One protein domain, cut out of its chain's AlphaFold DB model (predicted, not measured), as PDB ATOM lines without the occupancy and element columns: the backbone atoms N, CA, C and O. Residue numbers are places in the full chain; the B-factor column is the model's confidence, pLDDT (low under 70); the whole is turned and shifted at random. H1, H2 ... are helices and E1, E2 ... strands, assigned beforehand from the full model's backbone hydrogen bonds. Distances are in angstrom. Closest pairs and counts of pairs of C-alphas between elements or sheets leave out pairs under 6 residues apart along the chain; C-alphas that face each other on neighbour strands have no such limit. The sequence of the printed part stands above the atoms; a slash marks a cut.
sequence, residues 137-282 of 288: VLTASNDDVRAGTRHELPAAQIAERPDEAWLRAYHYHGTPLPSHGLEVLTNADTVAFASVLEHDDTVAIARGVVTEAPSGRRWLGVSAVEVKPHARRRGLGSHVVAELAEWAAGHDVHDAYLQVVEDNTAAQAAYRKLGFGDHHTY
ATOM      1  N   VAL A 137     307.136 279.681 351.667       98.06
ATOM      2  CA  VAL A 137     307.674 280.459 350.553       98.06
ATOM      3  C   VAL A 137     307.868 279.514 349.383       98.06
ATOM      4  O   VAL A 137     308.662 278.570 349.463       98.06
ATOM      5  N   LEU A 138     307.124 279.761 348.309       97.81
ATOM      6  CA  LEU A 138     307.175 278.954 347.098       97.81
ATOM      7  C   LEU A 138     307.856 279.736 345.980       97.81
ATOM      8  O   LEU A 138     307.640 280.942 345.860       97.81
ATOM      9  N   THR A 139     308.628 279.046 345.142       98.12
ATOM     10  CA  THR A 139     309.320 279.639 343.989       98.12
ATOM     11  C   THR A 139     309.097 278.831 342.717       98.12
ATOM     12  O   THR A 139     308.970 277.609 342.784       98.12
ATOM     13  N   ALA A 140     309.104 279.503 341.571       97.25
ATOM     14  CA  ALA A 140     309.036 278.909 340.237       97.25
ATOM     15  C   ALA A 140     309.894 279.711 339.251       97.25
ATOM     16  O   ALA A 140     310.170 280.889 339.494       97.25
ATOM     17  N   SER A 141     310.255 279.100 338.119       97.06
ATOM     18  CA  SER A 141     310.696 279.862 336.945       97.06
ATOM     19  C   SER A 141     309.547 280.748 336.460       97.06
ATOM     20  O   SER A 141     308.405 280.290 336.389       97.06
ATOM     21  N   ASN A 142     309.830 281.997 336.093       96.88
ATOM     22  CA  ASN A 142     308.818 282.900 335.543       96.88
ATOM     23  C   ASN A 142     308.213 282.344 334.240       96.88
ATOM     24  O   ASN A 142     307.020 282.520 333.999       96.88
ATOM     25  N   ASP A 143     308.998 281.608 333.445       96.31
ATOM     26  CA  ASP A 143     308.514 280.957 332.223       96.31
ATOM     27  C   ASP A 143     307.483 279.856 332.509       96.31
ATOM     28  O   ASP A 143     306.468 279.782 331.815       96.31
ATOM     29  N   ASP A 144     307.691 279.049 333.555       95.56
ATOM     30  CA  ASP A 144     306.738 277.999 333.949       95.56
ATOM     31  C   ASP A 144     305.415 278.608 334.430       95.56
ATOM     32  O   ASP A 144     304.334 278.127 334.083       95.56
ATOM     33  N   VAL A 145     305.492 279.706 335.192       97.75
ATOM     34  CA  VAL A 145     304.302 280.419 335.676       97.75
ATOM     35  C   VAL A 145     303.525 281.021 334.506       97.75
ATOM     36  O   VAL A 145     302.303 280.876 334.438       97.75
ATOM     37  N   ARG A 146     304.231 281.647 333.560       96.25
ATOM     38  CA  ARG A 146     303.667 282.258 332.350       96.25
ATOM     39  C   ARG A 146     303.014 281.237 331.419       96.25
ATOM     40  O   ARG A 146     301.961 281.506 330.852       96.25
ATOM     41  N   ALA A 147     303.568 280.028 331.326       94.75
ATOM     42  CA  ALA A 147     302.951 278.927 330.583       94.75
ATOM     43  C   ALA A 147     301.582 278.495 331.154       94.75
ATOM     44  O   ALA A 147     300.824 277.794 330.484       94.75
ATOM     45  N   GLY A 148     301.243 278.920 332.376       92.19
ATOM     46  CA  GLY A 148     299.943 278.697 333.004       92.19
ATOM     47  C   GLY A 148     298.810 279.613 332.525       92.19
ATOM     48  O   GLY A 148     297.685 279.471 333.020       92.19
ATOM     49  N   THR A 149     299.076 280.547 331.605       91.00
ATOM     50  CA  THR A 149     298.063 281.447 331.036       91.00
ATOM     51  C   THR A 149     296.949 280.671 330.334       91.00
ATOM     52  O   THR A 149     297.175 279.686 329.634       91.00
ATOM     53  N   ARG A 150     295.708 281.122 330.538       92.00
ATOM     54  CA  ARG A 150     294.487 280.497 330.021       92.00
ATOM     55  C   ARG A 150     293.804 281.435 329.047       92.00
ATOM     56  O   ARG A 150     293.074 282.328 329.463       92.00
ATOM     57  N   HIS A 151     294.048 281.234 327.759       91.00
ATOM     58  CA  HIS A 151     293.547 282.118 326.704       91.00
ATOM     59  C   HIS A 151     292.016 282.101 326.547       91.00
ATOM     60  O   HIS A 151     291.460 282.968 325.880       91.00
ATOM     61  N   GLU A 152     291.327 281.125 327.142       93.94
ATOM     62  CA  GLU A 152     289.866 281.079 327.210       93.94
ATOM     63  C   GLU A 152     289.261 282.008 328.278       93.94
ATOM     64  O   GLU A 152     288.051 282.238 328.269       93.94
ATOM     65  N   LEU A 153     290.075 282.514 329.212       95.38
ATOM     66  CA  LEU A 153     289.658 283.478 330.228       95.38
ATOM     67  C   LEU A 153     289.944 284.915 329.755       95.38
ATOM     68  O   LEU A 153     290.821 285.122 328.915       95.38
ATOM     69  N   PRO A 154     289.218 285.926 330.270       96.06
ATOM     70  CA  PRO A 154     289.518 287.318 329.957       96.06
ATOM     71  C   PRO A 154     290.920 287.694 330.444       96.06
ATOM     72  O   PRO A 154     291.234 287.473 331.613       96.06
ATOM     73  N   ALA A 155     291.723 288.298 329.563       96.56
ATOM     74  CA  ALA A 155     293.057 288.788 329.903       96.56
ATOM     75  C   ALA A 155     293.012 289.767 331.086       96.56
ATOM     76  O   ALA A 155     292.043 290.521 331.249       96.56
ATOM     77  N   ALA A 156     294.069 289.779 331.899       97.69
ATOM     78  CA  ALA A 156     294.121 290.690 333.030       97.69
ATOM     79  C   ALA A 156     294.463 292.110 332.556       97.69
ATOM     80  O   ALA A 156     295.376 292.334 331.764       97.69
ATOM     81  N   GLN A 157     293.753 293.097 333.085       98.12
ATOM     82  CA  GLN A 157     294.159 294.491 333.001       98.12
ATOM     83  C   GLN A 157     295.259 294.732 334.031       98.12
ATOM     84  O   GLN A 157     295.056 294.475 335.218       98.12
ATOM     85  N   ILE A 158     296.416 295.212 333.576       98.31
ATOM     86  CA  ILE A 158     297.570 295.505 334.426       98.31
ATOM     87  C   ILE A 158     297.719 297.020 334.567       98.31
ATOM     88  O   ILE A 158     297.853 297.725 333.567       98.31
ATOM     89  N   ALA A 159     297.715 297.517 335.803       98.38
ATOM     90  CA  ALA A 159     297.888 298.933 336.114       98.38
ATOM     91  C   ALA A 159     299.007 299.157 337.142       98.38
ATOM     92  O   ALA A 159     299.246 298.321 338.008       98.38
ATOM     93  N   GLU A 160     299.659 300.319 337.097       97.69
ATOM     94  CA  GLU A 160     300.696 300.711 338.073       97.69
ATOM     95  C   GLU A 160     300.112 301.126 339.434       97.69
ATOM     96  O   GLU A 160     300.826 301.233 340.432       97.69
ATOM     97  N   ARG A 161     298.798 301.377 339.495       96.88
ATOM     98  CA  ARG A 161     298.067 301.736 340.716       96.88
ATOM     99  C   ARG A 161     296.755 300.958 340.799       96.88
ATOM    100  O   ARG A 161     296.138 300.737 339.757       96.88
ATOM    101  N   PRO A 162     296.303 300.582 342.007       96.56
ATOM    102  CA  PRO A 162     295.006 299.955 342.167       96.56
ATOM    103  C   PRO A 162     293.913 301.014 342.016       96.56
ATOM    104  O   PRO A 162     294.016 302.110 342.572       96.56
ATOM    105  N   ASP A 163     292.858 300.682 341.281       95.31
ATOM    106  CA  ASP A 163     291.634 301.474 341.270       95.31
ATOM    107  C   ASP A 163     290.728 301.097 342.455       95.31
ATOM    108  O   ASP A 163     291.026 300.210 343.263       95.31
ATOM    109  N   GLU A 164     289.586 301.770 342.581       94.19
ATOM    110  CA  GLU A 164     288.657 301.471 343.666       94.19
ATOM    111  C   GLU A 164     288.071 300.052 343.593       94.19
ATOM    112  O   GLU A 164     287.710 299.486 344.626       94.19
ATOM    113  N   ALA A 165     287.933 299.473 342.396       95.12
ATOM    114  CA  ALA A 165     287.379 298.134 342.230       95.12
ATOM    115  C   ALA A 165     288.362 297.071 342.736       95.12
ATOM    116  O   ALA A 165     287.958 296.172 343.480       95.12
ATOM    117  N   TRP A 166     289.651 297.235 342.434       96.62
ATOM    118  CA  TRP A 166     290.740 296.426 342.969       96.62
ATOM    119  C   TRP A 166     290.792 296.527 344.498       96.62
ATOM    120  O   TRP A 166     290.808 295.510 345.190       96.62
ATOM    121  N   LEU A 167     290.725 297.747 345.047       94.31
ATOM    122  CA  LEU A 167     290.756 297.970 346.498       94.31
ATOM    123  C   LEU A 167     289.546 297.358 347.218       94.31
ATOM    124  O   LEU A 167     289.709 296.797 348.296       94.31
ATOM    125  N   ARG A 168     288.348 297.417 346.620       92.06
ATOM    126  CA  ARG A 168     287.143 296.758 347.158       92.06
ATOM    127  C   ARG A 168     287.219 295.232 347.094       92.06
ATOM    128  O   ARG A 168     286.589 294.563 347.909       92.06
ATOM    129  N   ALA A 169     287.929 294.674 346.117       92.88
ATOM    130  CA  ALA A 169     288.107 293.230 345.991       92.88
ATOM    131  C   ALA A 169     289.144 292.678 346.986       92.88
ATOM    132  O   ALA A 169     289.036 291.519 347.397       92.88
ATOM    133  N   TYR A 170     290.116 293.492 347.402       92.75
ATOM    134  CA  TYR A 170     291.151 293.089 348.348       92.75
ATOM    135  C   TYR A 170     290.649 293.074 349.801       92.75
ATOM    136  O   TYR A 170     290.229 294.097 350.340       92.75
ATOM    137  N   HIS A 171     290.755 291.913 350.455       85.62
ATOM    138  CA  HIS A 171     290.357 291.730 351.850       85.62
ATOM    139  C   HIS A 171     291.550 291.276 352.699       85.62
ATOM    140  O   HIS A 171     292.093 290.187 352.519       85.62
ATOM    141  N   TYR A 172     291.940 292.083 353.685       79.56
ATOM    142  CA  TYR A 172     292.970 291.723 354.658       79.56
ATOM    143  C   TYR A 172     292.310 291.064 355.875       79.56
ATOM    144  O   TYR A 172     291.530 291.701 356.578       79.56
ATOM    145  N   HIS A 173     292.565 289.770 356.104       75.06
ATOM    146  CA  HIS A 173     291.885 288.966 357.140       75.06
ATOM    147  C   HIS A 173     290.347 289.069 357.096       75.06
ATOM    148  O   HIS A 173     289.680 289.107 358.127       75.06
ATOM    149  N   GLY A 174     289.773 289.139 355.891       75.25
ATOM    150  CA  GLY A 174     288.327 289.291 355.704       75.25
ATOM    151  C   GLY A 174     287.790 290.698 355.986       75.25
ATOM    152  O   GLY A 174     286.581 290.902 355.916       75.25
ATOM    153  N   THR A 175     288.661 291.669 356.274       77.62
ATOM    154  CA  THR A 175     288.294 293.075 356.482       77.62
ATOM    155  C   THR A 175     288.745 293.948 355.309       77.62
ATOM    156  O   THR A 175     289.701 293.588 354.613       77.62
ATOM    157  N   PRO A 176     288.069 295.085 355.056       78.88
ATOM    158  CA  PRO A 176     288.531 296.060 354.077       78.88
ATOM    159  C   PRO A 176     289.943 296.562 354.388       78.88
ATOM    160  O   PRO A 176     290.375 296.580 355.541       78.88
ATOM    161  N   LEU A 177     290.645 297.015 353.353       81.69
ATOM    162  CA  LEU A 177     291.955 297.636 353.491       81.69
ATOM    163  C   LEU A 177     291.889 298.867 354.430       81.69
ATOM    164  O   LEU A 177     291.086 299.769 354.175       81.69
ATOM    165  N   PRO A 178     292.732 298.959 355.477       82.12
ATOM    166  CA  PRO A 178     292.857 300.182 356.269       82.12
ATOM    167  C   PRO A 178     293.489 301.308 355.440       82.12
ATOM    168  O   PRO A 178     294.236 301.051 354.498       82.12
ATOM    169  N   SER A 179     293.243 302.570 355.800       76.25
ATOM    170  CA  SER A 179     293.698 303.734 355.017       76.25
ATOM    171  C   SER A 179     295.213 303.764 354.771       76.25
ATOM    172  O   SER A 179     295.638 304.055 353.657       76.25
ATOM    173  N   HIS A 180     296.024 303.386 355.765       78.50
ATOM    174  CA  HIS A 180     297.487 303.285 355.639       78.50
ATOM    175  C   HIS A 180     297.945 302.069 354.804       78.50
ATOM    176  O   HIS A 180     299.091 301.994 354.368       78.50
ATOM    177  N   GLY A 181     297.065 301.092 354.558       85.94
ATOM    178  CA  GLY A 181     297.411 299.878 353.824       85.94
ATOM    179  C   GLY A 181     297.657 300.127 352.335       85.94
ATOM    180  O   GLY A 181     298.419 299.393 351.705       85.94
ATOM    181  N   LEU A 182     297.067 301.192 351.779       91.44
ATOM    182  CA  LEU A 182     297.314 301.617 350.401       91.44
ATOM    183  C   LEU A 182     298.764 302.077 350.200       91.44
ATOM    184  O   LEU A 182     299.373 301.764 349.175       91.44
ATOM    185  N   GLU A 183     299.329 302.777 351.184       92.25
ATOM    186  CA  GLU A 183     300.724 303.219 351.136       92.25
ATOM    187  C   GLU A 183     301.653 302.007 351.042       92.25
ATOM    188  O   GLU A 183     302.454 301.923 350.120       92.25
ATOM    189  N   VAL A 184     301.461 300.991 351.889       93.25
ATOM    190  CA  VAL A 184     302.240 299.740 351.832       93.25
ATOM    191  C   VAL A 184     302.040 298.989 350.511       93.25
ATOM    192  O   VAL A 184     303.006 298.506 349.920       93.25
ATOM    193  N   LEU A 185     300.801 298.894 350.015       93.69
ATOM    194  CA  LEU A 185     300.505 298.226 348.744       93.69
ATOM    195  C   LEU A 185     301.236 298.881 347.568       93.69
ATOM    196  O   LEU A 185     301.726 298.183 346.682       93.69
ATOM    197  N   THR A 186     301.316 300.206 347.546       95.00
ATOM    198  CA  THR A 186     301.922 300.954 346.435       95.00
ATOM    199  C   THR A 186     303.417 301.226 346.625       95.00
ATOM    200  O   THR A 186     304.085 301.573 345.656       95.00
ATOM    201  N   ASN A 187     303.966 301.015 347.827       93.25
ATOM    202  CA  ASN A 187     305.369 301.271 348.158       93.25
ATOM    203  C   ASN A 187     306.317 300.190 347.601       93.25
ATOM    204  O   ASN A 187     306.794 299.304 348.316       93.25
ATOM    205  N   ALA A 188     306.582 300.259 346.299       94.81
ATOM    206  CA  ALA A 188     307.602 299.485 345.601       94.81
ATOM    207  C   ALA A 188     308.064 300.239 344.343       94.81
ATOM    208  O   ALA A 188     307.305 301.025 343.785       94.81
ATOM    209  N   ASP A 189     309.295 299.986 343.891       93.25
ATOM    210  CA  ASP A 189     309.855 300.698 342.726       93.25
ATOM    211  C   ASP A 189     309.143 300.311 341.422       93.25
ATOM    212  O   ASP A 189     308.868 301.163 340.584       93.25
ATOM    213  N   THR A 190     308.814 299.024 341.279       97.56
ATOM    214  CA  THR A 190     308.098 298.473 340.125       97.56
ATOM    215  C   THR A 190     306.982 297.570 340.633       97.56
ATOM    216  O   THR A 190     307.240 296.482 341.159       97.56
ATOM    217  N   VAL A 191     305.738 298.024 340.492       98.38
ATOM    218  CA  VAL A 191     304.538 297.345 340.990       98.38
ATOM    219  C   VAL A 191     303.449 297.320 339.928       98.38
ATOM    220  O   VAL A 191     303.272 298.274 339.176       98.38
ATOM    221  N   ALA A 192     302.709 296.221 339.904       98.56
ATOM    222  CA  ALA A 192     301.541 296.024 339.071       98.56
ATOM    223  C   ALA A 192     300.365 295.512 339.898       98.56
ATOM    224  O   ALA A 192     300.504 294.663 340.786       98.56
ATOM    225  N   PHE A 193     299.187 295.999 339.542       98.75
ATOM    226  CA  PHE A 193     297.895 295.594 340.060       98.75
ATOM    227  C   PHE A 193     297.119 294.989 338.895       98.75
ATOM    228  O   PHE A 193     296.754 295.688 337.951       98.75
ATOM    229  N   ALA A 194     296.942 293.673 338.940       98.69
ATOM    230  CA  ALA A 194     296.226 292.915 337.929       98.69
ATOM    231  C   ALA A 194     294.755 292.764 338.321       98.69
ATOM    232  O   ALA A 194     294.464 292.438 339.476       98.69
ATOM    233  N   SER A 195     293.863 292.933 337.347       98.62
ATOM    234  CA  SER A 195     292.414 292.765 337.477       98.62
ATOM    235  C   SER A 195     291.869 291.952 336.305       98.62
ATOM    236  O   SER A 195     292.065 292.325 335.155       98.62
ATOM    237  N   VAL A 196     291.125 290.881 336.576       98.25
ATOM    238  CA  VAL A 196     290.327 290.176 335.557       98.25
ATOM    239  C   VAL A 196     288.878 290.634 335.671       98.25
ATOM    240  O   VAL A 196     288.310 290.604 336.767       98.25
ATOM    241  N   LEU A 197     288.293 291.065 334.551       97.25
ATOM    242  CA  LEU A 197     286.938 291.614 334.491       97.25
ATOM    243  C   LEU A 197     285.989 290.681 333.731       97.25
ATOM    244  O   LEU A 197     286.338 290.139 332.685       97.25
ATOM    245  N   GLU A 198     284.757 290.561 334.222       94.81
ATOM    246  CA  GLU A 198     283.642 289.917 333.525       94.81
ATOM    247  C   GLU A 198     282.402 290.803 333.621       94.81
ATOM    248  O   GLU A 198     281.941 291.089 334.720       94.81
ATOM    249  N   HIS A 199     281.840 291.216 332.478       90.69
ATOM    250  CA  HIS A 199     280.666 292.106 332.430       90.69
ATOM    251  C   HIS A 199     280.828 293.353 333.326       90.69
ATOM    252  O   HIS A 199     279.950 293.664 334.127       90.69
ATOM    253  N   ASP A 200     281.985 294.017 333.220       88.50
ATOM    254  CA  ASP A 200     282.400 295.177 334.027       88.50
ATOM    255  C   ASP A 200     282.574 294.918 335.536       88.50
ATOM    256  O   ASP A 200     282.814 295.853 336.302       88.50
ATOM    257  N   ASP A 201     282.530 293.656 335.980       94.12
ATOM    258  CA  ASP A 201     282.835 293.280 337.358       94.12
ATOM    259  C   ASP A 201     284.264 292.744 337.509       94.12
ATOM    260  O   ASP A 201     284.656 291.788 336.839       94.12
ATOM    261  N   THR A 202     285.045 293.306 338.435       97.31
ATOM    262  CA  THR A 202     286.362 292.767 338.803       97.31
ATOM    263  C   THR A 202     286.183 291.462 339.580       97.31
ATOM    264  O   THR A 202     285.821 291.473 340.760       97.31
ATOM    265  N   VAL A 203     286.435 290.324 338.931       97.62
ATOM    266  CA  VAL A 203     286.196 288.981 339.490       97.62
ATOM    267  C   VAL A 203     287.434 288.345 340.120       97.62
ATOM    268  O   VAL A 203     287.298 287.480 340.993       97.62
ATOM    269  N   ALA A 204     288.631 288.769 339.717       98.12
ATOM    270  CA  ALA A 204     289.889 288.341 340.315       98.12
ATOM    271  C   ALA A 204     290.924 289.462 340.287       98.12
ATOM    272  O   ALA A 204     290.949 290.258 339.350       98.12
ATOM    273  N   ILE A 205     291.780 289.490 341.304       98.44
ATOM    274  CA  ILE A 205     292.876 290.447 341.419       98.44
ATOM    275  C   ILE A 205     294.161 289.761 341.871       98.44
ATOM    276  O   ILE A 205     294.126 288.713 342.520       98.44
ATOM    277  N   ALA A 206     295.294 290.380 341.559       98.56
ATOM    278  CA  ALA A 206     296.577 290.084 342.179       98.56
ATOM    279  C   ALA A 206     297.482 291.319 342.161       98.56
ATOM    280  O   ALA A 206     297.268 292.259 341.394       98.56
ATOM    281  N   ARG A 207     298.515 291.302 343.002       98.62
ATOM    282  CA  ARG A 207     299.593 292.292 343.006       98.62
ATOM    283  C   ARG A 207     300.916 291.618 342.661       98.62
ATOM    284  O   ARG A 207     301.307 290.665 343.338       98.62
ATOM    285  N   GLY A 208     301.612 292.162 341.670       98.69
ATOM    286  CA  GLY A 208     302.972 291.785 341.290       98.69
ATOM    287  C   GLY A 208     303.964 292.892 341.623       98.69
ATOM    288  O   GLY A 208     303.650 294.072 341.494       98.69
ATOM    289  N   VAL A 209     305.166 292.526 342.055       98.62
ATOM    290  CA  VAL A 209     306.282 293.458 342.262       98.62
ATOM    291  C   VAL A 209     307.564 292.890 341.700       98.62
ATOM    292  O   VAL A 209     307.852 291.714 341.907       98.62
ATOM    293  N   VAL A 210     308.359 293.731 341.044       98.56
ATOM    294  CA  VAL A 210     309.703 293.355 340.602       98.56
ATOM    295  C   VAL A 210     310.711 293.839 341.630       98.56
ATOM    296  O   VAL A 210     310.750 295.016 341.985       98.56
ATOM    297  N   THR A 211     311.522 292.913 342.131       98.12
ATOM    298  CA  THR A 211     312.530 293.191 343.157       98.12
ATOM    299  C   THR A 211     313.836 292.498 342.831       98.12
ATOM    300  O   THR A 211     313.846 291.408 342.265       98.12
ATOM    301  N   GLU A 212     314.941 293.122 343.221       97.31
ATOM    302  CA  GLU A 212     316.275 292.558 343.063       97.31
ATOM    303  C   GLU A 212     316.816 292.097 344.420       97.31
ATOM    304  O   GLU A 212     316.739 292.806 345.438       97.31
ATOM    305  N   ALA A 213     317.334 290.875 344.439       97.31
ATOM    306  CA  ALA A 213     318.001 290.285 345.582       97.31
ATOM    307  C   ALA A 213     319.472 290.744 345.653       97.31
ATOM    308  O   ALA A 213     320.037 291.139 344.635       97.31
ATOM    309  N   PRO A 214     320.136 290.681 346.823       96.81
ATOM    310  CA  PRO A 214     321.563 291.004 346.954       96.81
ATOM    311  C   PRO A 214     322.494 290.272 345.970       96.81
ATOM    312  O   PRO A 214     323.555 290.790 345.631       96.81
ATOM    313  N   SER A 215     322.120 289.077 345.509       96.50
ATOM    314  CA  SER A 215     322.844 288.318 344.485       96.50
ATOM    315  C   SER A 215     322.749 288.896 343.065       96.50
ATOM    316  O   SER A 215     323.450 288.406 342.181       96.50
ATOM    317  N   GLY A 216     321.883 289.888 342.836       96.06
ATOM    318  CA  GLY A 216     321.500 290.395 341.516       96.06
ATOM    319  C   GLY A 216     320.334 289.631 340.876       96.06
ATOM    320  O   GLY A 216     319.858 290.018 339.812       96.06
ATOM    321  N   ARG A 217     319.840 288.554 341.508       96.00
ATOM    322  CA  ARG A 217     318.677 287.809 341.007       96.00
ATOM    323  C   ARG A 217     317.417 288.669 341.074       96.00
ATOM    324  O   ARG A 217     317.121 289.266 342.112       96.00
ATOM    325  N   ARG A 218     316.658 288.693 339.981       97.38
ATOM    326  CA  ARG A 218     315.407 289.445 339.863       97.38
ATOM    327  C   ARG A 218     314.200 288.545 340.037       97.38
ATOM    328  O   ARG A 218     314.116 287.478 339.437       97.38
ATOM    329  N   TRP A 219     313.268 289.018 340.849       98.50
ATOM    330  CA  TRP A 219     312.112 288.266 341.295       98.50
ATOM    331  C   TRP A 219     310.814 289.012 341.016       98.50
ATOM    332  O   TRP A 219     310.697 290.189 341.369       98.50
ATOM    333  N   LEU A 220     309.818 288.289 340.505       98.75
ATOM    334  CA  LEU A 220     308.409 288.645 340.604       98.75
ATOM    335  C   LEU A 220     307.888 288.163 341.961       98.75
ATOM    336  O   LEU A 220     307.724 286.966 342.193       98.75
ATOM    337  N   GLY A 221     307.603 289.095 342.862       98.69
ATOM    338  CA  GLY A 221     306.846 288.817 344.075       98.69
ATOM    339  C   GLY A 221     305.354 288.906 343.813       98.69
ATOM    340  O   GLY A 221     304.861 289.969 343.434       98.69
ATOM    341  N   VAL A 222     304.623 287.820 344.053       98.69
ATOM    342  CA  VAL A 222     303.163 287.792 343.915       98.69
ATOM    343  C   VAL A 222     302.497 287.813 345.287       98.69
ATOM    344  O   VAL A 222     302.857 287.076 346.205       98.69
ATOM    345  N   SER A 223     301.507 288.687 345.439       97.56
ATOM    346  CA  SER A 223     300.756 288.883 346.679       97.56
ATOM    347  C   SER A 223     299.319 289.319 346.385       97.56
ATOM    348  O   SER A 223     298.977 289.585 345.236       97.56
ATOM    349  N   ALA A 224     298.475 289.391 347.420       95.62
ATOM    350  CA  ALA A 224     297.102 289.900 347.310       95.62
ATOM    351  C   ALA A 224     296.256 289.217 346.212       95.62
ATOM    352  O   ALA A 224     295.473 289.873 345.533       95.62
ATOM    353  N   VAL A 225     296.433 287.902 346.028       97.12
ATOM    354  CA  VAL A 225     295.645 287.115 345.071       97.12
ATOM    355  C   VAL A 225     294.268 286.844 345.664       97.12
ATOM    356  O   VAL A 225     294.155 286.135 346.664       97.12
ATOM    357  N   GLU A 226     293.228 287.374 345.032       96.00
ATOM    358  CA  GLU A 226     291.838 287.203 345.457       96.00
ATOM    359  C   GLU A 226     290.949 286.854 344.266       96.00
ATOM    360  O   GLU A 226     291.136 287.332 343.148       96.00
ATOM    361  N   VAL A 227     289.949 286.011 344.519       95.94
ATOM    362  CA  VAL A 227     288.910 285.661 343.542       95.94
ATOM    363  C   VAL A 227     287.559 285.746 344.232       95.94
ATOM    364  O   VAL A 227     287.336 285.094 345.266       95.94
ATOM    365  N   LYS A 228     286.636 286.507 343.635       95.06
ATOM    366  CA  LYS A 228     285.279 286.677 344.159       95.06
ATOM    367  C   LYS A 228     284.593 285.324 344.357       95.06
ATOM    368  O   LYS A 228     284.719 284.460 343.489       95.06
ATOM    369  N   PRO A 229     283.820 285.125 345.444       93.81
ATOM    370  CA  PRO A 229     283.226 283.831 345.776       93.81
ATOM    371  C   PRO A 229     282.483 283.145 344.622       93.81
ATOM    372  O   PRO A 229     282.696 281.957 344.393       93.81
ATOM    373  N   HIS A 230     281.683 283.897 343.861       94.69
ATOM    374  CA  HIS A 230     280.896 283.377 342.737       94.69
ATOM    375  C   HIS A 230     281.741 282.981 341.510       94.69
ATOM    376  O   HIS A 230     281.266 282.244 340.651       94.69
ATOM    377  N   ALA A 231     282.992 283.443 341.425       95.12
ATOM    378  CA  ALA A 231     283.911 283.174 340.320       95.12
ATOM    379  C   ALA A 231     285.018 282.158 340.688       95.12
ATOM    380  O   ALA A 231     285.880 281.821 339.872       95.12
ATOM    381  N   ARG A 232     285.016 281.628 341.920       93.94
ATOM    382  CA  ARG A 232     286.017 280.654 342.386       93.94
ATOM    383  C   ARG A 232     285.940 279.334 341.617       93.94
ATOM    384  O   ARG A 232     284.944 278.996 340.991       93.94
ATOM    385  N   ARG A 233     287.028 278.557 341.699       91.44
ATOM    386  CA  ARG A 233     287.179 277.215 341.086       91.44
ATOM    387  C   ARG A 233     287.120 277.185 339.551       91.44
ATOM    388  O   ARG A 233     287.140 276.105 338.976       91.44
ATOM    389  N   ARG A 234     287.173 278.348 338.896       93.88
ATOM    390  CA  ARG A 234     287.250 278.502 337.431       93.88
ATOM    391  C   ARG A 234     288.681 278.658 336.893       93.88
ATOM    392  O   ARG A 234     288.885 278.722 335.691       93.88
ATOM    393  N   GLY A 235     289.680 278.702 337.778       93.88
ATOM    394  CA  GLY A 235     291.095 278.880 337.415       93.88
ATOM    395  C   GLY A 235     291.582 280.332 337.378       93.88
ATOM    396  O   GLY A 235     292.773 280.543 337.187       93.88
ATOM    397  N   LEU A 236     290.708 281.310 337.648       96.12
ATOM    398  CA  LEU A 236     291.029 282.745 337.624       96.12
ATOM    399  C   LEU A 236     292.211 283.135 338.524       96.12
ATOM    400  O   LEU A 236     293.031 283.950 338.128       96.12
ATOM    401  N   GLY A 237     292.337 282.519 339.705       95.50
ATOM    402  CA  GLY A 237     293.451 282.795 340.619       95.50
ATOM    403  C   GLY A 237     294.809 282.388 340.046       95.50
ATOM    404  O   GLY A 237     295.769 283.128 340.175       95.50
ATOM    405  N   SER A 238     294.895 281.242 339.364       96.00
ATOM    406  CA  SER A 238     296.132 280.850 338.676       96.00
ATOM    407  C   SER A 238     296.368 281.699 337.425       96.00
ATOM    408  O   SER A 238     297.501 282.060 337.135       96.00
ATOM    409  N   HIS A 239     295.297 282.042 336.706       97.44
ATOM    410  CA  HIS A 239     295.377 282.849 335.494       97.44
ATOM    411  C   HIS A 239     295.918 284.257 335.765       97.44
ATOM    412  O   HIS A 239     296.868 284.661 335.109       97.44
ATOM    413  N   VAL A 240     295.399 284.968 336.772       98.19
ATOM    414  CA  VAL A 240     295.871 286.328 337.094       98.19
ATOM    415  C   VAL A 240     297.340 286.346 337.548       98.19
ATOM    416  O   VAL A 240     298.056 287.314 337.311       98.19
ATOM    417  N   VAL A 241     297.820 285.257 338.158       98.62
ATOM    418  CA  VAL A 241     299.239 285.080 338.509       98.62
ATOM    419  C   VAL A 241     300.097 284.872 337.257       98.62
ATOM    420  O   VAL A 241     301.171 285.458 337.160       98.62
ATOM    421  N   ALA A 242     299.623 284.079 336.292       98.25
ATOM    422  CA  ALA A 242     300.306 283.877 335.015       98.25
ATOM    423  C   ALA A 242     300.376 285.169 334.177       98.25
ATOM    424  O   ALA A 242     301.415 285.474 333.599       98.25
ATOM    425  N   GLU A 243     299.320 285.985 334.192       98.31
ATOM    426  CA  GLU A 243     299.290 287.297 333.527       98.31
ATOM    427  C   GLU A 243     300.280 288.291 334.167       98.31
ATOM    428  O   GLU A 243     300.951 289.048 333.466       98.31
ATOM    429  N   LEU A 244     300.455 288.251 335.497       98.62
ATOM    430  CA  LEU A 244     301.527 289.000 336.165       98.62
ATOM    431  C   LEU A 244     302.926 288.497 335.779       98.62
ATOM    432  O   LEU A 244     303.848 289.305 335.696       98.62
ATOM    433  N   ALA A 245     303.099 287.194 335.543       98.38
ATOM    434  CA  ALA A 245     304.364 286.634 335.064       98.38
ATOM    435  C   ALA A 245     304.688 287.075 333.626       98.38
ATOM    436  O   ALA A 245     305.848 287.367 333.328       98.38
ATOM    437  N   GLU A 246     303.680 287.195 332.756       97.31
ATOM    438  CA  GLU A 246     303.836 287.809 331.430       97.31
ATOM    439  C   GLU A 246     304.256 289.280 331.546       97.31
ATOM    440  O   GLU A 246     305.251 289.683 330.949       97.31
ATOM    441  N   TRP A 247     303.573 290.070 332.382       97.88
ATOM    442  CA  TRP A 247     303.972 291.457 332.646       97.88
ATOM    443  C   TRP A 247     305.422 291.556 333.158       97.88
ATOM    444  O   TRP A 247     306.208 292.363 332.660       97.88
ATOM    445  N   ALA A 248     305.809 290.697 334.105       97.56
ATOM    446  CA  ALA A 248     307.150 290.695 334.688       97.56
ATOM    447  C   ALA A 248     308.252 290.289 333.696       97.56
ATOM    448  O   ALA A 248     309.396 290.719 333.857       97.56
ATOM    449  N   ALA A 249     307.930 289.520 332.649       94.88
ATOM    450  CA  ALA A 249     308.891 289.149 331.609       94.88
ATOM    451  C   ALA A 249     309.456 290.382 330.874       94.88
ATOM    452  O   ALA A 249     310.608 290.368 330.442       94.88
ATOM    453  N   GLY A 250     308.696 291.483 330.808       94.81
ATOM    454  CA  GLY A 250     309.167 292.773 330.291       94.81
ATOM    455  C   GLY A 250     310.196 293.493 331.180       94.81
ATOM    456  O   GLY A 250     310.746 294.512 330.768       94.81
ATOM    457  N   HIS A 251     310.474 292.979 332.384       94.62
ATOM    458  CA  HIS A 251     311.350 293.590 333.391       94.62
ATOM    459  C   HIS A 251     312.619 292.771 333.702       94.62
ATOM    460  O   HIS A 251     313.253 292.998 334.740       94.62
ATOM    461  N   ASP A 252     312.994 291.849 332.806       91.69
ATOM    462  CA  ASP A 252     314.157 290.955 332.955       91.69
ATOM    463  C   ASP A 252     314.073 290.092 334.230       91.69
ATOM    464  O   ASP A 252     315.026 289.924 334.993       91.69
ATOM    465  N   VAL A 253     312.863 289.604 334.517       95.12
ATOM    466  CA  VAL A 253     312.579 288.708 335.639       95.12
ATOM    467  C   VAL A 253     312.541 287.270 335.146       95.12
ATOM    468  O   VAL A 253     311.796 286.936 334.225       95.12
ATOM    469  N   HIS A 254     313.295 286.401 335.816       93.19
ATOM    470  CA  HIS A 254     313.359 284.973 335.490       93.19
ATOM    471  C   HIS A 254     312.723 284.077 336.544       93.19
ATOM    472  O   HIS A 254     312.486 282.903 336.280       93.19
ATOM    473  N   ASP A 255     312.408 284.617 337.718       97.81
ATOM    474  CA  ASP A 255     311.908 283.833 338.835       97.81
ATOM    475  C   ASP A 255     310.733 284.518 339.513       97.81
ATOM    476  O   ASP A 255     310.699 285.739 339.665       97.81
ATOM    477  N   ALA A 256     309.781 283.716 339.970       98.62
ATOM    478  CA  ALA A 256     308.645 284.177 340.745       98.62
ATOM    479  C   ALA A 256     308.680 283.567 342.146       98.62
ATOM    480  O   ALA A 256     309.064 282.408 342.324       98.62
ATOM    481  N   TYR A 257     308.234 284.331 343.141       98.75
ATOM    482  CA  TYR A 257     307.955 283.822 344.476       98.75
ATOM    483  C   TYR A 257     306.593 284.286 344.977       98.75
ATOM    484  O   TYR A 257     306.053 285.318 344.573       98.75
ATOM    485  N   LEU A 258     306.059 283.523 345.923       98.38
ATOM    486  CA  LEU A 258     304.903 283.907 346.717       98.38
ATOM    487  C   LEU A 258     305.012 283.328 348.123       98.38
ATOM    488  O   LEU A 258     305.802 282.418 348.384       98.38
ATOM    489  N   GLN A 259     304.213 283.875 349.030       97.88
ATOM    490  CA  GLN A 259     304.172 283.475 350.431       97.88
ATOM    491  C   GLN A 259     302.735 283.110 350.792       97.88
ATOM    492  O   GLN A 259     301.817 283.903 350.573       97.88
ATOM    493  N   VAL A 260     302.529 281.903 351.312       96.50
ATOM    494  CA  VAL A 260     301.201 281.350 351.589       96.50
ATOM    495  C   VAL A 260     301.201 280.623 352.928       96.50
ATOM    496  O   VAL A 260     302.075 279.804 353.187       96.50
ATOM    497  N   VAL A 261     300.233 280.930 353.791       94.56
ATOM    498  CA  VAL A 261     300.061 280.219 355.071       94.56
ATOM    499  C   VAL A 261     299.805 278.727 354.828       94.56
ATOM    500  O   VAL A 261     299.129 278.356 353.858       94.56
ATOM    501  N   GLU A 262     300.343 277.875 355.696       91.69
ATOM    502  CA  GLU A 262     300.304 276.414 355.547       91.69
ATOM    503  C   GLU A 262     298.879 275.839 355.492       91.69
ATOM    504  O   GLU A 262     298.628 274.869 354.775       91.69
ATOM    505  N   ASP A 263     297.919 276.508 356.131       92.06
ATOM    506  CA  ASP A 263     296.517 276.086 356.147       92.06
ATOM    507  C   ASP A 263     295.772 276.393 354.837       92.06
ATOM    508  O   ASP A 263     294.705 275.835 354.562       92.06
ATOM    509  N   ASN A 264     296.323 277.251 353.967       91.56
ATOM    510  CA  ASN A 264     295.697 277.597 352.689       91.56
ATOM    511  C   ASN A 264     296.029 276.570 351.593       91.56
ATOM    512  O   ASN A 264     296.635 276.869 350.557       91.56
ATOM    513  N   THR A 265     295.596 275.333 351.826       91.06
ATOM    514  CA  THR A 265     295.814 274.181 350.938       91.06
ATOM    515  C   THR A 265     295.245 274.399 349.531       91.06
ATOM    516  O   THR A 265     295.835 273.956 348.543       91.06
ATOM    517  N   ALA A 266     294.136 275.137 349.409       90.44
ATOM    518  CA  ALA A 266     293.521 275.463 348.125       90.44
ATOM    519  C   ALA A 266     294.411 276.379 347.267       90.44
ATOM    520  O   ALA A 266     294.587 276.109 346.075       90.44
ATOM    521  N   ALA A 267     294.992 277.430 347.860       91.88
ATOM    522  CA  ALA A 267     295.928 278.302 347.157       91.88
ATOM    523  C   ALA A 267     297.227 277.562 346.820       91.88
ATOM    524  O   ALA A 267     297.677 277.619 345.679       91.88
ATOM    525  N   GLN A 268     297.775 276.776 347.754       94.25
ATOM    526  CA  GLN A 268     298.957 275.945 347.488       94.25
ATOM    527  C   GLN A 268     298.751 275.009 346.290       94.25
ATOM    528  O   GLN A 268     299.608 274.928 345.413       94.25
ATOM    529  N   ALA A 269     297.600 274.334 346.201       92.44
ATOM    530  CA  ALA A 269     297.282 273.473 345.063       92.44
ATOM    531  C   ALA A 269     297.158 274.254 343.741       92.44
ATOM    532  O   ALA A 269     297.501 273.724 342.684       92.44
ATOM    533  N   ALA A 270     296.672 275.499 343.780       93.12
ATOM    534  CA  ALA A 270     296.607 276.368 342.608       93.12
ATOM    535  C   ALA A 270     298.001 276.828 342.151       93.12
ATOM    536  O   ALA A 270     298.271 276.830 340.951       93.12
ATOM    537  N   TYR A 271     298.892 277.154 343.088       96.69
ATOM    538  CA  TYR A 271     300.261 277.581 342.794       96.69
ATOM    539  C   TYR A 271     301.145 276.428 342.317       96.69
ATOM    540  O   TYR A 271     301.866 276.581 341.339       96.69
ATOM    541  N   ARG A 272     301.033 275.234 342.910       94.62
ATOM    542  CA  ARG A 272     301.791 274.055 342.451       94.62
ATOM    543  C   ARG A 272     301.497 273.688 340.992       94.62
ATOM    544  O   ARG A 272     302.382 273.217 340.290       94.62
ATOM    545  N   LYS A 273     300.280 273.956 340.501       92.38
ATOM    546  CA  LYS A 273     299.922 273.778 339.079       92.38
ATOM    547  C   LYS A 273     300.608 274.770 338.135       92.38
ATOM    548  O   LYS A 273     300.668 274.490 336.947       92.38
ATOM    549  N   LEU A 274     301.096 275.894 338.657       94.88
ATOM    550  CA  LEU A 274     301.893 276.890 337.933       94.88
ATOM    551  C   LEU A 274     303.406 276.629 338.055       94.88
ATOM    552  O   LEU A 274     304.202 277.496 337.725       94.88
ATOM    553  N   GLY A 275     303.816 275.473 338.590       94.88
ATOM    554  CA  GLY A 275     305.230 275.123 338.749       94.88
ATOM    555  C   GLY A 275     305.878 275.608 340.050       94.88
ATOM    556  O   GLY A 275     307.062 275.357 340.262       94.88
ATOM    557  N   PHE A 276     305.133 276.250 340.959       96.75
ATOM    558  CA  PHE A 276     305.674 276.648 342.262       96.75
ATOM    559  C   PHE A 276     306.014 275.432 343.129       96.75
ATOM    560  O   PHE A 276     305.146 274.615 343.449       96.75
ATOM    561  N   GLY A 277     307.276 275.354 343.546       94.62
ATOM    562  CA  GLY A 277     307.791 274.378 344.504       94.62
ATOM    563  C   GLY A 277     308.206 275.027 345.823       94.62
ATOM    564  O   GLY A 277     308.413 276.238 345.897       94.62
ATOM    565  N   ASP A 278     308.336 274.211 346.869       94.31
ATOM    566  CA  ASP A 278     308.727 274.680 348.199       94.31
ATOM    567  C   ASP A 278     310.188 275.176 348.198       94.31
ATOM    568  O   ASP A 278     311.097 274.450 347.787       94.31
ATOM    569  N   HIS A 279     310.423 276.398 348.688       95.25
ATOM    570  CA  HIS A 279     311.766 276.955 348.876       95.25
ATOM    571  C   HIS A 279     312.176 276.892 350.349       95.25
ATOM    572  O   HIS A 279     313.160 276.259 350.726       95.25
ATOM    573  N   HIS A 280     311.413 277.555 351.210       95.62
ATOM    574  CA  HIS A 280     311.618 277.528 352.652       95.62
ATOM    575  C   HIS A 280     310.316 277.875 353.373       95.62
ATOM    576  O   HIS A 280     309.333 278.244 352.734       95.62
ATOM    577  N   THR A 281     310.312 277.764 354.697       96.62
ATOM    578  CA  THR A 281     309.211 278.252 355.528       96.62
ATOM    579  C   THR A 281     309.713 279.332 356.470       96.62
ATOM    580  O   THR A 281     310.903 279.381 356.803       96.62
ATOM    581  N   TYR A 282     308.816 280.203 356.901       97.62
ATOM    582  CA  TYR A 282     309.051 281.071 358.042       97.62
ATOM    583  C   TYR A 282     307.840 281.058 358.961       97.62
ATOM    584  O   TYR A 282     306.736 280.722 358.548       97.62
TER     585      TYR A 282
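What this domain is: This is residues 137 to 282 of the 288 residues of the protein "GNAT family N-acetyltransferase" of Actinobacteria bacterium YIM 96077 (UniProt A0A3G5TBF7). One strongly twisted sheet of seven strands wraps round the long helix H4, with the short helices H1 and H5 on the same face as H4. H2 covers part of the opposite face, where the long link from H2 to H3 also runs. The printed part has 146 residues, of mixed class, with five named helices and seven named strands in the order E1 H1 E2 H2 H3 E3 E4 E5 H4 E6 H5 E7. The sheet runs E2 E3 E4 E5 E6 E1 E7 and is mixed, E5 and E6 being its parallel neighbours. The whole is compact, with a radius of gyration of the C-alphas of 14.3 A and spans of 40 by 34 by 32 A.

How they stand to each other: E1, residues 137 to 141, is antiparallel to E6, residues 255 to 261, with N 138 and O 258 at 3.0 A, and to E7, residues 277 to 282, with N 137 and O 280 at 2.8 A, both within hydrogen-bond range. H1, residues 142 to 146, touches H4, residues 236 to 249; their closest C-alphas, of Arg 146 and Ala 242, are 4.6 A apart. The edge strand E2, residues 157 to 159, is antiparallel to E3, residues 190 to 198, with N 157 and O 195 at 2.8 A. H2, residues 164 to 169, is on the face opposite to H4, at a height over the sheet of 8.3 A, and runs across the strands, at 79 degrees to E3 on the local plane. H3, residues 181 to 186, only grazes the sheet with residues 185 to 186. E3, E4, residues 201 to 212, and E5, residues 218 to 227, form a meander, each strand the antiparallel neighbour of the one before, in two hairpins, with N 194 and O 206 at 2.9 A and N 209 and O 221 at 2.9 A. E4 bends by 51 degrees at residue 204. The sheet curls round H4; the closest C-alphas of E4 and H4, of Gly 208 and Leu 244, are 6.0 A apart. E5, H4 and E6 form a strand-helix-strand unit, two parallel neighbour strands with a helix between, its crossover right-handed; N 220 and O 255 are 2.8 A apart. E6, H5, residues 265 to 272, and E7 form a split unit, with E1 between the strands, also right-handed. H5 runs along E6, at 8 degrees on the local plane. Every O i to N i+4 pair is within hydrogen-bond range in H1, H2, H3 and H5, and 9 of 10 in H4.

Where its parts are: E1 begins at C-alpha 137, (307.674, 280.459, 350.553). E3 is 26.7 A long, E4 33.9 A, E5 27.0 A, H4 19.9 A and E6 20.4 A. E7 ends at C-alpha 282, (309.051, 281.071, 358.042).

The domain as a whole: The C-alphas farthest apart, of His 199 and Ser 215, are 44.0 A apart. The printed part has no cut, the link H2 to H3 is long, and no printed residue is under 70 in pLDDT.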